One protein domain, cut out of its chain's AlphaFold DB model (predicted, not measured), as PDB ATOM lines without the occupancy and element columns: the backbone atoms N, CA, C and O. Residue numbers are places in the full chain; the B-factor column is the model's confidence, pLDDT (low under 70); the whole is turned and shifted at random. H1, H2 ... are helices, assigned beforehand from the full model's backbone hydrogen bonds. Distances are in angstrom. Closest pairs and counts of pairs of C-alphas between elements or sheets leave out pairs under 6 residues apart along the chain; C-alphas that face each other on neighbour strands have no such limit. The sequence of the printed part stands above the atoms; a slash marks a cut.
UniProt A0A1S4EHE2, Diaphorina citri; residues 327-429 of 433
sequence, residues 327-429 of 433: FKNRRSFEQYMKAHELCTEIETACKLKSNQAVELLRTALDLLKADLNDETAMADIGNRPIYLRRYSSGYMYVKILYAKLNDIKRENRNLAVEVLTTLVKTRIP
ATOM      1  N   PHE A 327      10.886   4.312  44.881       91.19
ATOM      2  CA  PHE A 327       9.571   4.846  45.217       91.19
ATOM      3  C   PHE A 327       9.616   6.358  45.045       91.19
ATOM      4  O   PHE A 327      10.289   7.036  45.809       91.19
ATOM      5  N   LYS A 328       8.928   6.886  44.031       85.94
ATOM      6  CA  LYS A 328       8.941   8.328  43.735       85.94
ATOM      7  C   LYS A 328       8.047   9.132  44.672       85.94
ATOM      8  O   LYS A 328       8.316  10.296  44.925       85.94
ATOM      9  N   ASN A 329       6.992   8.506  45.187       88.88
ATOM     10  CA  ASN A 329       6.035   9.138  46.083       88.88
ATOM     11  C   ASN A 329       5.692   8.239  47.266       88.88
ATOM     12  O   ASN A 329       5.788   7.003  47.201       88.88
ATOM     13  N   ARG A 330       5.233   8.895  48.332       91.25
ATOM     14  CA  ARG A 330       4.838   8.284  49.598       91.25
ATOM     15  C   ARG A 330       3.797   7.181  49.421       91.25
ATOM     16  O   ARG A 330       3.959   6.097  49.973       91.25
ATOM     17  N   ARG A 331       2.785   7.407  48.578       91.44
ATOM     18  CA  ARG A 331       1.728   6.423  48.297       91.44
ATOM     19  C   ARG A 331       2.297   5.087  47.817       91.44
ATOM     20  O   ARG A 331       1.933   4.048  48.362       91.44
ATOM     21  N   SER A 332       3.195   5.102  46.830       91.56
ATOM     22  CA  SER A 332       3.784   3.875  46.275       91.56
ATOM     23  C   SER A 332       4.626   3.105  47.302       91.56
ATOM     24  O   SER A 332       4.617   1.872  47.324       91.56
ATOM     25  N   PHE A 333       5.322   3.832  48.180       93.88
ATOM     26  CA  PHE A 333       6.109   3.258  49.263       93.88
ATOM     27  C   PHE A 333       5.213   2.615  50.329       93.88
ATOM     28  O   PHE A 333       5.395   1.443  50.663       93.88
ATOM     29  N   GLU A 334       4.184   3.331  50.788       93.94
ATOM     30  CA  GLU A 334       3.217   2.825  51.768       93.94
ATOM     31  C   GLU A 334       2.439   1.613  51.245       93.94
ATOM     32  O   GLU A 334       2.231   0.647  51.979       93.94
ATOM     33  N   GLN A 335       2.032   1.619  49.972       94.50
ATOM     34  CA  GLN A 335       1.377   0.468  49.343       94.50
ATOM     35  C   GLN A 335       2.284  -0.764  49.351       94.50
ATOM     36  O   GLN A 335       1.831  -1.866  49.667       94.50
ATOM     37  N   TYR A 336       3.570  -0.594  49.037       94.69
ATOM     38  CA  TYR A 336       4.532  -1.690  49.073       94.69
ATOM     39  C   TYR A 336       4.774  -2.211  50.499       94.69
ATOM     40  O   TYR A 336       4.831  -3.427  50.699       94.69
ATOM     41  N   MET A 337       4.857  -1.322  51.494       94.19
ATOM     42  CA  MET A 337       4.959  -1.705  52.908       94.19
ATOM     43  C   MET A 337       3.735  -2.493  53.383       94.19
ATOM     44  O   MET A 337       3.884  -3.610  53.878       94.19
ATOM     45  N   LYS A 338       2.524  -1.978  53.141       95.19
ATOM     46  CA  LYS A 338       1.263  -2.654  53.493       95.19
ATOM     47  C   LYS A 338       1.129  -4.007  52.801       95.19
ATOM     48  O   LYS A 338       0.699  -4.983  53.413       95.19
ATOM     49  N   ALA A 339       1.552  -4.102  51.538       96.00
ATOM     50  CA  ALA A 339       1.585  -5.375  50.827       96.00
ATOM     51  C   ALA A 339       2.525  -6.378  51.514       96.00
ATOM     52  O   ALA A 339       2.191  -7.557  51.633       96.00
ATOM     53  N   HIS A 340       3.685  -5.928  51.997       94.62
ATOM     54  CA  HIS A 340       4.627  -6.768  52.732       94.62
ATOM     55  C   HIS A 340       4.059  -7.251  54.076       94.62
ATOM     56  O   HIS A 340       4.199  -8.431  54.413       94.62
ATOM     57  N   GLU A 341       3.399  -6.374  54.829       93.56
ATOM     58  CA  GLU A 341       2.716  -6.717  56.082       93.56
ATOM     59  C   GLU A 341       1.623  -7.765  55.849       93.56
ATOM     60  O   GLU A 341       1.675  -8.841  56.449       93.56
ATOM     61  N   LEU A 342       0.719  -7.521  54.893       96.44
ATOM     62  CA  LEU A 342      -0.350  -8.461  54.545       96.44
ATOM     63  C   LEU A 342       0.212  -9.813  54.087       96.44
ATOM     64  O   LEU A 342      -0.273 -10.865  54.500       96.44
ATOM     65  N   CYS A 343       1.265  -9.821  53.267       95.38
ATOM     66  CA  CYS A 343       1.897 -11.072  52.845       95.38
ATOM     67  C   CYS A 343       2.500 -11.843  54.035       95.38
ATOM     68  O   CYS A 343       2.419 -13.074  54.073       95.38
ATOM     69  N   THR A 344       3.084 -11.142  55.008       93.75
ATOM     70  CA  THR A 344       3.633 -11.744  56.237       93.75
ATOM     71  C   THR A 344       2.518 -12.333  57.110       93.75
ATOM     72  O   THR A 344       2.658 -13.433  57.659       93.75
ATOM     73  N   GLU A 345       1.380 -11.642  57.194       94.50
ATOM     74  CA  GLU A 345       0.182 -12.123  57.885       94.50
ATOM     75  C   GLU A 345      -0.392 -13.375  57.207       94.50
ATOM     76  O   GLU A 345      -0.623 -14.380  57.881       94.50
ATOM     77  N   ILE A 346      -0.518 -13.372  55.875       95.06
ATOM     78  CA  ILE A 346      -0.940 -14.537  55.080       95.06
ATOM     79  C   ILE A 346      -0.019 -15.727  55.336       95.06
ATOM     80  O   ILE A 346      -0.490 -16.836  55.588       95.06
ATOM     81  N   GLU A 347       1.302 -15.529  55.293       93.25
ATOM     82  CA  GLU A 347       2.237 -16.615  55.578       93.25
ATOM     83  C   GLU A 347       2.021 -17.212  56.965       93.25
ATOM     84  O   GLU A 347       2.029 -18.437  57.114       93.25
ATOM     85  N   THR A 348       1.830 -16.356  57.964       92.88
ATOM     86  CA  THR A 348       1.614 -16.769  59.351       92.88
ATOM     87  C   THR A 348       0.287 -17.508  59.497       92.88
ATOM     88  O   THR A 348       0.256 -18.606  60.060       92.88
ATOM     89  N   ALA A 349      -0.793 -16.975  58.928       93.56
ATOM     90  CA  ALA A 349      -2.118 -17.582  58.946       93.56
ATOM     91  C   ALA A 349      -2.125 -18.956  58.261       93.56
ATOM     92  O   ALA A 349      -2.630 -19.920  58.841       93.56
ATOM     93  N   CYS A 350      -1.498 -19.086  57.087       91.56
ATOM     94  CA  CYS A 350      -1.369 -20.366  56.386       91.56
ATOM     95  C   CYS A 350      -0.520 -21.372  57.180       91.56
ATOM     96  O   CYS A 350      -0.912 -22.531  57.315       91.56
ATOM     97  N   LYS A 351       0.619 -20.943  57.750       90.94
ATOM     98  CA  LYS A 351       1.481 -21.797  58.598       90.94
ATOM     99  C   LYS A 351       0.717 -22.331  59.818       90.94
ATOM    100  O   LYS A 351       0.882 -23.494  60.178       90.94
ATOM    101  N   LEU A 352      -0.136 -21.504  60.424       92.19
ATOM    102  CA  LEU A 352      -0.947 -21.859  61.594       92.19
ATOM    103  C   LEU A 352      -2.285 -22.533  61.251       92.19
ATOM    104  O   LEU A 352      -3.017 -22.895  62.170       92.19
ATOM    105  N   LYS A 353      -2.612 -22.714  59.962       87.75
ATOM    106  CA  LYS A 353      -3.925 -23.198  59.491       87.75
ATOM    107  C   LYS A 353      -5.089 -22.407  60.105       87.75
ATOM    108  O   LYS A 353      -6.095 -22.977  60.528       87.75
ATOM    109  N   SER A 354      -4.918 -21.089  60.195       89.75
ATOM    110  CA  SER A 354      -5.949 -20.179  60.690       89.75
ATOM    111  C   SER A 354      -7.137 -20.152  59.731       89.75
ATOM    112  O   SER A 354      -6.962 -20.132  58.514       89.75
ATOM    113  N   ASN A 355      -8.349 -20.061  60.275       87.19
ATOM    114  CA  ASN A 355      -9.574 -19.869  59.496       87.19
ATOM    115  C   ASN A 355      -9.601 -18.535  58.725       87.19
ATOM    116  O   ASN A 355     -10.390 -18.386  57.798       87.19
ATOM    117  N   GLN A 356      -8.747 -17.576  59.092       91.94
ATOM    118  CA  GLN A 356      -8.627 -16.285  58.413       91.94
ATOM    119  C   GLN A 356      -7.761 -16.341  57.147       91.94
ATOM    120  O   GLN A 356      -7.784 -15.394  56.365       91.94
ATOM    121  N   ALA A 357      -7.010 -17.426  56.914       92.75
ATOM    122  CA  ALA A 357      -6.056 -17.505  55.806       92.75
ATOM    123  C   ALA A 357      -6.716 -17.256  54.436       92.75
ATOM    124  O   ALA A 357      -6.204 -16.471  53.641       92.75
ATOM    125  N   VAL A 358      -7.878 -17.871  54.183       91.06
ATOM    126  CA  VAL A 358      -8.629 -17.706  52.925       91.06
ATOM    127  C   VAL A 358      -9.104 -16.268  52.727       91.06
ATOM    128  O   VAL A 358      -9.027 -15.754  51.613       91.06
ATOM    129  N   GLU A 359      -9.566 -15.607  53.790       93.75
ATOM    130  CA  GLU A 359     -10.028 -14.217  53.715       93.75
ATOM    131  C   GLU A 359      -8.868 -13.263  53.430       93.75
ATOM    132  O   GLU A 359      -8.973 -12.430  52.536       93.75
ATOM    133  N   LEU A 360      -7.720 -13.441  54.089       96.44
ATOM    134  CA  LEU A 360      -6.520 -12.644  53.813       96.44
ATOM    135  C   LEU A 360      -6.019 -12.838  52.372       96.44
ATOM    136  O   LEU A 360      -5.626 -11.878  51.708       96.44
ATOM    137  N   LEU A 361      -6.070 -14.070  51.860       95.62
ATOM    138  CA  LEU A 361      -5.731 -14.379  50.469       95.62
ATOM    139  C   LEU A 361      -6.708 -13.732  49.477       95.62
ATOM    140  O   LEU A 361      -6.273 -13.262  48.424       95.62
ATOM    141  N   ARG A 362      -8.002 -13.660  49.808       95.62
ATOM    142  CA  ARG A 362      -8.993 -12.920  49.011       95.62
ATOM    143  C   ARG A 362      -8.700 -11.420  49.022       95.62
ATOM    144  O   ARG A 362      -8.643 -10.824  47.952       95.62
ATOM    145  N   THR A 363      -8.401 -10.843  50.185       97.50
ATOM    146  CA  THR A 363      -7.988  -9.436  50.301       97.50
ATOM    147  C   THR A 363      -6.774  -9.134  49.420       97.50
ATOM    148  O   THR A 363      -6.783  -8.156  48.678       97.50
ATOM    149  N   ALA A 364      -5.748  -9.993  49.429       97.38
ATOM    150  CA  ALA A 364      -4.581  -9.825  48.559       97.38
ATOM    151  C   ALA A 364      -4.931  -9.906  47.063       97.38
ATOM    152  O   ALA A 364      -4.349  -9.182  46.257       97.38
ATOM    153  N   LEU A 365      -5.882 -10.764  46.674       96.56
ATOM    154  CA  LEU A 365      -6.365 -10.843  45.295       96.56
ATOM    155  C   LEU A 365      -7.113  -9.572  44.874       96.56
ATOM    156  O   LEU A 365      -6.902  -9.083  43.766       96.56
ATOM    157  N   ASP A 366      -7.970  -9.032  45.734       97.00
ATOM    158  CA  ASP A 366      -8.733  -7.822  45.418       97.00
ATOM    159  C   ASP A 366      -7.827  -6.587  45.344       97.00
ATOM    160  O   ASP A 366      -7.961  -5.783  44.421       97.00
ATOM    161  N   LEU A 367      -6.827  -6.494  46.227       96.56
ATOM    162  CA  LEU A 367      -5.782  -5.470  46.148       96.56
ATOM    163  C   LEU A 367      -4.926  -5.619  44.884       96.56
ATOM    164  O   LEU A 367      -4.628  -4.621  44.235       96.56
ATOM    165  N   LEU A 368      -4.596  -6.848  44.466       95.31
ATOM    166  CA  LEU A 368      -3.921  -7.074  43.186       95.31
ATOM    167  C   LEU A 368      -4.764  -6.574  42.005       95.31
ATOM    168  O   LEU A 368      -4.228  -5.937  41.105       95.31
ATOM    169  N   LYS A 369      -6.073  -6.847  41.979       94.56
ATOM    170  CA  LYS A 369      -6.951  -6.339  40.910       94.56
ATOM    171  C   LYS A 369      -6.998  -4.813  40.905       94.56
ATOM    172  O   LYS A 369      -6.977  -4.227  39.827       94.56
ATOM    173  N   ALA A 370      -7.049  -4.183  42.078       94.06
ATOM    174  CA  ALA A 370      -6.996  -2.730  42.194       94.06
ATOM    175  C   ALA A 370      -5.683  -2.169  41.625       94.06
ATOM    176  O   ALA A 370      -5.733  -1.264  40.798       94.06
ATOM    177  N   ASP A 371      -4.537  -2.767  41.971       91.06
ATOM    178  CA  ASP A 371      -3.225  -2.375  41.438       91.06
ATOM    179  C   ASP A 371      -3.144  -2.545  39.911       91.06
ATOM    180  O   ASP A 371      -2.581  -1.704  39.219       91.06
ATOM    181  N   LEU A 372      -3.721  -3.620  39.361       89.62
ATOM    182  CA  LEU A 372      -3.738  -3.867  37.912       89.62
ATOM    183  C   LEU A 372      -4.629  -2.886  37.140       89.62
ATOM    184  O   LEU A 372      -4.388  -2.672  35.953       89.62
ATOM    185  N   ASN A 373      -5.652  -2.333  37.793       91.31
ATOM    186  CA  ASN A 373      -6.562  -1.348  37.211       91.31
ATOM    187  C   ASN A 373      -6.031   0.092  37.334       91.31
ATOM    188  O   ASN A 373      -6.586   0.996  36.714       91.31
ATOM    189  N   ASP A 374      -4.971   0.323  38.115       89.81
ATOM    190  CA  ASP A 374      -4.298   1.619  38.199       89.81
ATOM    191  C   ASP A 374      -3.319   1.775  37.022       89.81
ATOM    192  O   ASP A 374      -2.154   1.369  37.076       89.81
ATOM    193  N   GLU A 375      -3.808   2.358  35.923       87.25
ATOM    194  CA  GLU A 375      -3.023   2.559  34.697       87.25
ATOM    195  C   GLU A 375      -1.747   3.377  34.940       87.25
ATOM    196  O   GLU A 375      -0.706   3.096  34.340       87.25
ATOM    197  N   THR A 376      -1.802   4.354  35.850       86.75
ATOM    198  CA  THR A 376      -0.661   5.223  36.164       86.75
ATOM    199  C   THR A 376       0.437   4.455  36.891       86.75
ATOM    200  O   THR A 376       1.604   4.505  36.488       86.75
ATOM    201  N   ALA A 377       0.066   3.660  37.899       83.00
ATOM    202  CA  ALA A 377       0.998   2.806  38.625       83.00
ATOM    203  C   ALA A 377       1.588   1.720  37.712       83.00
ATOM    204  O   ALA A 377       2.795   1.461  37.741       83.00
ATOM    205  N   MET A 378       0.766   1.113  36.851       85.50
ATOM    206  CA  MET A 378       1.214   0.085  35.911       85.50
ATOM    207  C   MET A 378       2.158   0.634  34.835       85.50
ATOM    208  O   MET A 378       3.122  -0.051  34.476       85.50
ATOM    209  N   ALA A 379       1.936   1.859  34.353       86.62
ATOM    210  CA  ALA A 379       2.855   2.535  33.442       86.62
ATOM    211  C   ALA A 379       4.209   2.821  34.112       86.62
ATOM    212  O   ALA A 379       5.256   2.511  33.534       86.62
ATOM    213  N   ASP A 380       4.213   3.328  35.351       84.56
ATOM    214  CA  ASP A 380       5.453   3.562  36.100       84.56
ATOM    215  C   ASP A 380       6.228   2.256  36.332       84.56
ATOM    216  O   ASP A 380       7.419   2.184  36.025       84.56
ATOM    217  N   ILE A 381       5.556   1.182  36.765       85.56
ATOM    218  CA  ILE A 381       6.173  -0.148  36.909       85.56
ATOM    219  C   ILE A 381       6.714  -0.647  35.561       85.56
ATOM    220  O   ILE A 381       7.819  -1.192  35.504       85.56
ATOM    221  N   GLY A 382       5.973  -0.456  34.466       85.50
ATOM    222  CA  GLY A 382       6.395  -0.832  33.115       85.50
ATOM    223  C   GLY A 382       7.689  -0.142  32.674       85.50
ATOM    224  O   GLY A 382       8.555  -0.788  32.078       85.50
ATOM    225  N   ASN A 383       7.869   1.124  33.047       87.38
ATOM    226  CA  ASN A 383       9.054   1.918  32.715       87.38
ATOM    227  C   ASN A 383      10.288   1.571  33.566       87.38
ATOM    228  O   ASN A 383      11.412   1.912  33.196       87.38
ATOM    229  N   ARG A 384      10.121   0.857  34.687       88.44
ATOM    230  CA  ARG A 384      11.248   0.425  35.527       88.44
ATOM    231  C   ARG A 384      12.029  -0.724  34.874       88.44
ATOM    232  O   ARG A 384      11.418  -1.639  34.302       88.44
ATOM    233  N   PRO A 385      13.364  -0.775  35.054       89.00
ATOM    234  CA  PRO A 385      14.151  -1.969  34.770       89.00
ATOM    235  C   PRO A 385      13.570  -3.209  35.458       89.00
ATOM    236  O   PRO A 385      13.103  -3.134  36.596       89.00
ATOM    237  N   ILE A 386      13.644  -4.369  34.798       86.88
ATOM    238  CA  ILE A 386      13.011  -5.621  35.261       86.88
ATOM    239  C   ILE A 386      13.390  -5.955  36.715       86.88
ATOM    240  O   ILE A 386      12.530  -6.348  37.501       86.88
ATOM    241  N   TYR A 387      14.650  -5.732  37.103       86.75
ATOM    242  CA  TYR A 387      15.136  -6.022  38.455       86.75
ATOM    243  C   TYR A 387      14.548  -5.108  39.549       86.75
ATOM    244  O   TYR A 387      14.589  -5.486  40.721       86.75
ATOM    245  N   LEU A 388      13.984  -3.945  39.190       89.88
ATOM    246  CA  LEU A 388      13.321  -3.008  40.111       89.88
ATOM    247  C   LEU A 388      11.802  -3.186  40.169       89.88
ATOM    248  O   LEU A 388      11.191  -2.809  41.166       89.88
ATOM    249  N   ARG A 389      11.178  -3.797  39.151       89.94
ATOM    250  CA  ARG A 389       9.715  -4.023  39.112       89.94
ATOM    251  C   ARG A 389       9.199  -4.846  40.293       89.94
ATOM    252  O   ARG A 389       8.043  -4.712  40.685       89.94
ATOM    253  N   ARG A 390      10.077  -5.664  40.882       89.19
ATOM    254  CA  ARG A 390       9.786  -6.469  42.074       89.19
ATOM    255  C   ARG A 390       9.445  -5.647  43.320       89.19
ATOM    256  O   ARG A 390       8.846  -6.172  44.247       89.19
ATOM    257  N   TYR A 391       9.843  -4.379  43.350       91.50
ATOM    258  CA  TYR A 391       9.566  -3.463  44.449       91.50
ATOM    259  C   TYR A 391       8.266  -2.694  44.182       91.50
ATOM    260  O   TYR A 391       8.256  -1.473  44.033       91.50
ATOM    261  N   SER A 392       7.179  -3.446  44.033       92.50
ATOM    262  CA  SER A 392       5.816  -2.944  43.849       92.50
ATOM    263  C   SER A 392       4.841  -3.814  44.639       92.50
ATOM    264  O   SER A 392       5.094  -5.007  44.846       92.50
ATOM    265  N   SER A 393       3.743  -3.227  45.113       93.88
ATOM    266  CA  SER A 393       2.694  -3.950  45.845       93.88
ATOM    267  C   SER A 393       2.118  -5.095  45.007       93.88
ATOM    268  O   SER A 393       2.071  -6.234  45.473       93.88
ATOM    269  N   GLY A 394       1.834  -4.838  43.727       93.12
ATOM    270  CA  GLY A 394       1.343  -5.846  42.789       93.12
ATOM    271  C   GLY A 394       2.270  -7.057  42.663       93.12
ATOM    272  O   GLY A 394       1.801  -8.197  42.679       93.12
ATOM    273  N   TYR A 395       3.594  -6.853  42.621       92.00
ATOM    274  CA  TYR A 395       4.543  -7.971  42.615       92.00
ATOM    275  C   TYR A 395       4.466  -8.809  43.899       92.00
ATOM    276  O   TYR A 395       4.516 -10.040  43.834       92.00
ATOM    277  N   MET A 396       4.322  -8.167  45.062       93.56
ATOM    278  CA  MET A 396       4.191  -8.865  46.345       93.56
ATOM    279  C   MET A 396       2.933  -9.735  46.382       93.56
ATOM    280  O   MET A 396       3.020 -10.914  46.737       93.56
ATOM    281  N   TYR A 397       1.796  -9.202  45.928       95.44
ATOM    282  CA  TYR A 397       0.547  -9.962  45.852       95.44
ATOM    283  C   TYR A 397       0.640 -11.132  44.870       95.44
ATOM    284  O   TYR A 397       0.275 -12.255  45.219       95.44
ATOM    285  N   VAL A 398       1.209 -10.921  43.677       93.94
ATOM    286  CA  VAL A 398       1.478 -12.007  42.715       93.94
ATOM    287  C   VAL A 398       2.325 -13.107  43.357       93.94
ATOM    288  O   VAL A 398       1.979 -14.288  43.266       93.94
ATOM    289  N   LYS A 399       3.408 -12.732  44.045       92.69
ATOM    290  CA  LYS A 399       4.326 -13.671  44.697       92.69
ATOM    291  C   LYS A 399       3.623 -14.516  45.758       92.69
ATOM    292  O   LYS A 399       3.780 -15.738  45.738       92.69
ATOM    293  N   ILE A 400       2.861 -13.905  46.670       94.94
ATOM    294  CA  ILE A 400       2.210 -14.656  47.755       94.94
ATOM    295  C   ILE A 400       1.062 -15.529  47.236       94.94
ATOM    296  O   ILE A 400       0.964 -16.691  47.627       94.94
ATOM    297  N   LEU A 401       0.246 -15.023  46.306       95.19
ATOM    298  CA  LEU A 401      -0.873 -15.770  45.725       95.19
ATOM    299  C   LEU A 401      -0.380 -16.989  44.944       95.19
ATOM    300  O   LEU A 401      -0.937 -18.078  45.079       95.19
ATOM    301  N   TYR A 402       0.705 -16.833  44.181       93.75
ATOM    302  CA  TYR A 402       1.344 -17.948  43.492       93.75
ATOM    303  C   TYR A 402       1.931 -18.963  44.482       93.75
ATOM    304  O   TYR A 402       1.658 -20.159  44.382       93.75
ATOM    305  N   ALA A 403       2.681 -18.496  45.488       92.94
ATOM    306  CA  ALA A 403       3.301 -19.365  46.490       92.94
ATOM    307  C   ALA A 403       2.278 -20.160  47.321       92.94
ATOM    308  O   ALA A 403       2.574 -21.270  47.763       92.94
ATOM    309  N   LYS A 404       1.078 -19.608  47.537       94.12
ATOM    310  CA  LYS A 404      -0.004 -20.228  48.321       94.12
ATOM    311  C   LYS A 404      -1.085 -20.886  47.473       94.12
ATOM    312  O   LYS A 404      -2.076 -21.359  48.022       94.12
ATOM    313  N   LEU A 405      -0.895 -21.008  46.160       92.31
ATOM    314  CA  LEU A 405      -1.916 -21.541  45.260       92.31
ATOM    315  C   LEU A 405      -2.400 -22.949  45.649       92.31
ATOM    316  O   LEU A 405      -3.590 -23.241  45.554       92.31
ATOM    317  N   ASN A 406      -1.499 -23.816  46.118       89.44
ATOM    318  CA  ASN A 406      -1.868 -25.161  46.570       89.44
ATOM    319  C   ASN A 406      -2.730 -25.138  47.841       89.44
ATOM    320  O   ASN A 406      -3.668 -25.929  47.950       89.44
ATOM    321  N   ASP A 407      -2.446 -24.220  48.769       88.31
ATOM    322  CA  ASP A 407      -3.253 -24.024  49.976       88.31
ATOM    323  C   ASP A 407      -4.641 -23.482  49.605       88.31
ATOM    324  O   ASP A 407      -5.653 -24.045  50.026       88.31
ATOM    325  N   ILE A 408      -4.701 -22.485  48.711       88.25
ATOM    326  CA  ILE A 408      -5.961 -21.940  48.175       88.25
ATOM    327  C   ILE A 408      -6.775 -23.047  47.502       88.25
ATOM    328  O   ILE A 408      -7.959 -23.196  47.781       88.25
ATOM    329  N   LYS A 409      -6.156 -23.862  46.638       89.94
ATOM    330  CA  LYS A 409      -6.839 -24.941  45.907       89.94
ATOM    331  C   LYS A 409      -7.464 -25.975  46.842       89.94
ATOM    332  O   LYS A 409      -8.523 -26.509  46.512       89.94
ATOM    333  N   ARG A 410      -6.813 -26.273  47.972       86.94
ATOM    334  CA  ARG A 410      -7.323 -27.215  48.979       86.94
ATOM    335  C   ARG A 410      -8.573 -26.677  49.674       86.94
ATOM    336  O   ARG A 410      -9.477 -27.454  49.952       86.94
ATOM    337  N   GLU A 411      -8.609 -25.380  49.962       86.44
ATOM    338  CA  GLU A 411      -9.653 -24.772  50.798       86.44
ATOM    339  C   GLU A 411     -10.794 -24.156  49.978       86.44
ATOM    340  O   GLU A 411     -11.959 -24.260  50.358       86.44
ATOM    341  N   ASN A 412     -10.489 -23.558  48.826       88.44
ATOM    342  CA  ASN A 412     -11.457 -22.929  47.937       88.44
ATOM    343  C   ASN A 412     -11.012 -23.011  46.464       88.44
ATOM    344  O   ASN A 412     -10.250 -22.184  45.956       88.44
ATOM    345  N   ARG A 413     -11.543 -24.003  45.741       91.75
ATOM    346  CA  ARG A 413     -11.222 -24.233  44.323       91.75
ATOM    347  C   ARG A 413     -11.621 -23.064  43.416       91.75
ATOM    348  O   ARG A 413     -10.899 -22.788  42.465       91.75
ATOM    349  N   ASN A 414     -12.729 -22.380  43.704       92.81
ATOM    350  CA  ASN A 414     -13.193 -21.250  42.893       92.81
ATOM    351  C   ASN A 414     -12.233 -20.065  43.016       92.81
ATOM    352  O   ASN A 414     -11.814 -19.513  42.001       92.81
ATOM    353  N   LEU A 415     -11.797 -19.759  44.242       92.06
ATOM    354  CA  LEU A 415     -10.777 -18.740  44.485       92.06
ATOM    355  C   LEU A 415      -9.459 -19.093  43.777       92.06
ATOM    356  O   LEU A 415      -8.836 -18.228  43.176       92.06
ATOM    357  N   ALA A 416      -9.048 -20.367  43.769       94.06
ATOM    358  CA  ALA A 416      -7.842 -20.787  43.047       94.06
ATOM    359  C   ALA A 416      -7.939 -20.547  41.527       94.06
ATOM    360  O   ALA A 416      -6.962 -20.120  40.910       94.06
ATOM    361  N   VAL A 417      -9.105 -20.804  40.920       94.38
ATOM    362  CA  VAL A 417      -9.351 -20.518  39.494       94.38
ATOM    363  C   VAL A 417      -9.299 -19.016  39.227       94.38
ATOM    364  O   VAL A 417      -8.698 -18.585  38.242       94.38
ATOM    365  N   GLU A 418      -9.883 -18.213  40.109       94.88
ATOM    366  CA  GLU A 418      -9.880 -16.756  39.999       94.88
ATOM    367  C   GLU A 418      -8.468 -16.166  40.119       94.88
ATOM    368  O   GLU A 418      -8.065 -15.342  39.291       94.88
ATOM    369  N   VAL A 419      -7.683 -16.649  41.086       93.88
ATOM    370  CA  VAL A 419      -6.266 -16.305  41.239       93.88
ATOM    371  C   VAL A 419      -5.505 -16.654  39.967       93.88
ATOM    372  O   VAL A 419      -4.869 -15.779  39.390       93.88
ATOM    373  N   LEU A 420      -5.606 -17.890  39.473       93.06
ATOM    374  CA  LEU A 420      -4.920 -18.309  38.244       93.06
ATOM    375  C   LEU A 420      -5.314 -17.459  37.034       93.06
ATOM    376  O   LEU A 420      -4.447 -17.039  36.271       93.06
ATOM    377  N   THR A 421      -6.603 -17.168  36.881       92.50
ATOM    378  CA  THR A 421      -7.110 -16.326  35.789       92.50
ATOM    379  C   THR A 421      -6.530 -14.918  35.872       92.50
ATOM    380  O   THR A 421      -6.128 -14.353  34.856       92.50
ATOM    381  N   THR A 422      -6.443 -14.360  37.080       92.31
ATOM    382  CA  THR A 422      -5.851 -13.040  37.320       92.31
ATOM    383  C   THR A 422      -4.351 -13.061  37.024       92.31
ATOM    384  O   THR A 422      -3.874 -12.242  36.244       92.31
ATOM    385  N   LEU A 423      -3.616 -14.049  37.547       90.38
ATOM    386  CA  LEU A 423      -2.173 -14.210  37.339       90.38
ATOM    387  C   LEU A 423      -1.804 -14.363  35.856       90.38
ATOM    388  O   LEU A 423      -0.840 -13.753  35.405       90.38
ATOM    389  N   VAL A 424      -2.584 -15.114  35.073       87.31
ATOM    390  CA  VAL A 424      -2.356 -15.264  33.623       87.31
ATOM    391  C   VAL A 424      -2.560 -13.943  32.874       87.31
ATOM    392  O   VAL A 424      -1.843 -13.673  31.911       87.31
ATOM    393  N   LYS A 425      -3.509 -13.110  33.316       82.38
ATOM    394  CA  LYS A 425      -3.758 -11.783  32.735       82.38
ATOM    395  C   LYS A 425      -2.699 -10.753  33.135       82.38
ATOM    396  O   LYS A 425      -2.516  -9.770  32.417       82.38
ATOM    397  N   THR A 426      -2.001 -10.953  34.256       78.62
ATOM    398  CA  THR A 426      -0.990  -9.994  34.717       78.62
ATOM    399  C   THR A 426       0.208  -9.920  33.763       78.62
ATOM    400  O   THR A 426       0.819 -10.925  33.412       78.62
ATOM    401  N   ARG A 427       0.568  -8.694  33.357       63.78
ATOM    402  CA  ARG A 427       1.793  -8.383  32.589       63.78
ATOM    403  C   ARG A 427       3.002  -8.069  33.483       63.78
ATOM    404  O   ARG A 427       4.064  -7.702  32.981       63.78
ATOM    405  N   ILE A 428       2.845  -8.192  34.802       63.66
ATOM    406  CA  ILE A 428       3.943  -8.058  35.764       63.66
ATOM    407  C   ILE A 428       4.928  -9.204  35.465       63.66
ATOM    408  O   ILE A 428       4.476 -10.344  35.339       63.66
ATOM    409  N   PRO A 429       6.237  -8.931  35.258       53.19
ATOM    410  CA  PRO A 429       7.172  -9.932  34.759       53.19
ATOM    411  C   PRO A 429       7.081 -11.220  35.568       53.19
ATOM    412  O   PRO A 429       7.117 -11.188  36.800       53.19
TER     413      PRO A 429
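What this domain is: This is residues 327 to 429 of the 433 residues of a protein of Diaphorina citri (UniProt A0A1S4EHE2). Three helices, H1, H2 and H5, form an up-and-down bundle, each running against the one before it in the chain. The long H1 makes one side, H2 and H5 cross in the middle, and H7 lies on the far side from H1; H6 sits at one end of this body, and H3 and the short H4 at the other. The printed part has 103 residues, with seven named helices in the order H1 to H7 and no named strand, and its class is all helix. It is compact, with a radius of gyration of the C-alphas of 13.5 A, and spans 37 by 24 by 21 A, only just elongated.

Where its parts are: H1, the longest helix, takes residues 330 to 351 and runs 31.6 A from C-alpha 330 at (4.838, 8.284, 49.598) to C-alpha 351 at (1.481, -21.797, 58.598). H2 is residues 357 to 373, 24.6 A long, and H5 is residues 393 to 403, 15.4 A. H3 is residues 375 to 383, 12.3 A, and H4 residues 386 to 389, 5.3 A. H6 is residues 405 to 411, 10.0 A. H7, residues 413 to 425, 18.6 A long, ends with C-alpha 425 at (-3.758, -11.783, 32.735).

How they stand to each other: H1 touches H5 the same way at a shallow tilt of 16 degrees; their closest C-alphas, of Tyr 336 and Ser 393, are 4.3 A apart. H1 and H2 form a helical hairpin at a shallow tilt of 27 degrees, in which H2 touches H1 with residues 357 to 364 alone, closest at the C-alphas of Ala 349 and Ala 357, 5.0 A. H2 is the hub, touching five helices. It touches H5 at a steep tilt of 42 degrees, opposite ways, with the C-alphas of Leu 368 and Gly 394 closest at 5.4 A. H2, with residues 362 to 369 alone, only just touches H7, with 3 pairs of C-alphas within 8 A, the closest those of Leu 365 and Val 419, 6.8 A. H2, with residues 358 to 361 alone, only just touches H6, also with 3 pairs, the closest those of Val 358 and Ile 408, 6.9 A. H6 and H7 form a second helical hairpin, at 23 degrees, closest at the C-alphas of Lys 409 and Ala 416, 5.1 A. H2 and H3 only just touch, with 3 pairs and only at the corner, about perpendicular at 83 degrees, with the C-alphas of Leu 372 and Met 378 closest at 6.6 A. H4 is close to H3 but not clearly touching, with the C-alphas of Ile 381 and Arg 389 closest at 5.7 A. H1 and H7 are apart. In H1, H2, H3, H5, H6 and H7 every O i to N i+4 pair is within hydrogen-bond range; H4 is too short for such a pair.

The domain as a whole: The two C-alphas farthest apart, of Lys 328 and Arg 410, are 39.4 A apart. The printed part has no cut, and its six links between helices are tight. The mean pLDDT of the printed part is 90.6; residues 427 to 429 are under 70.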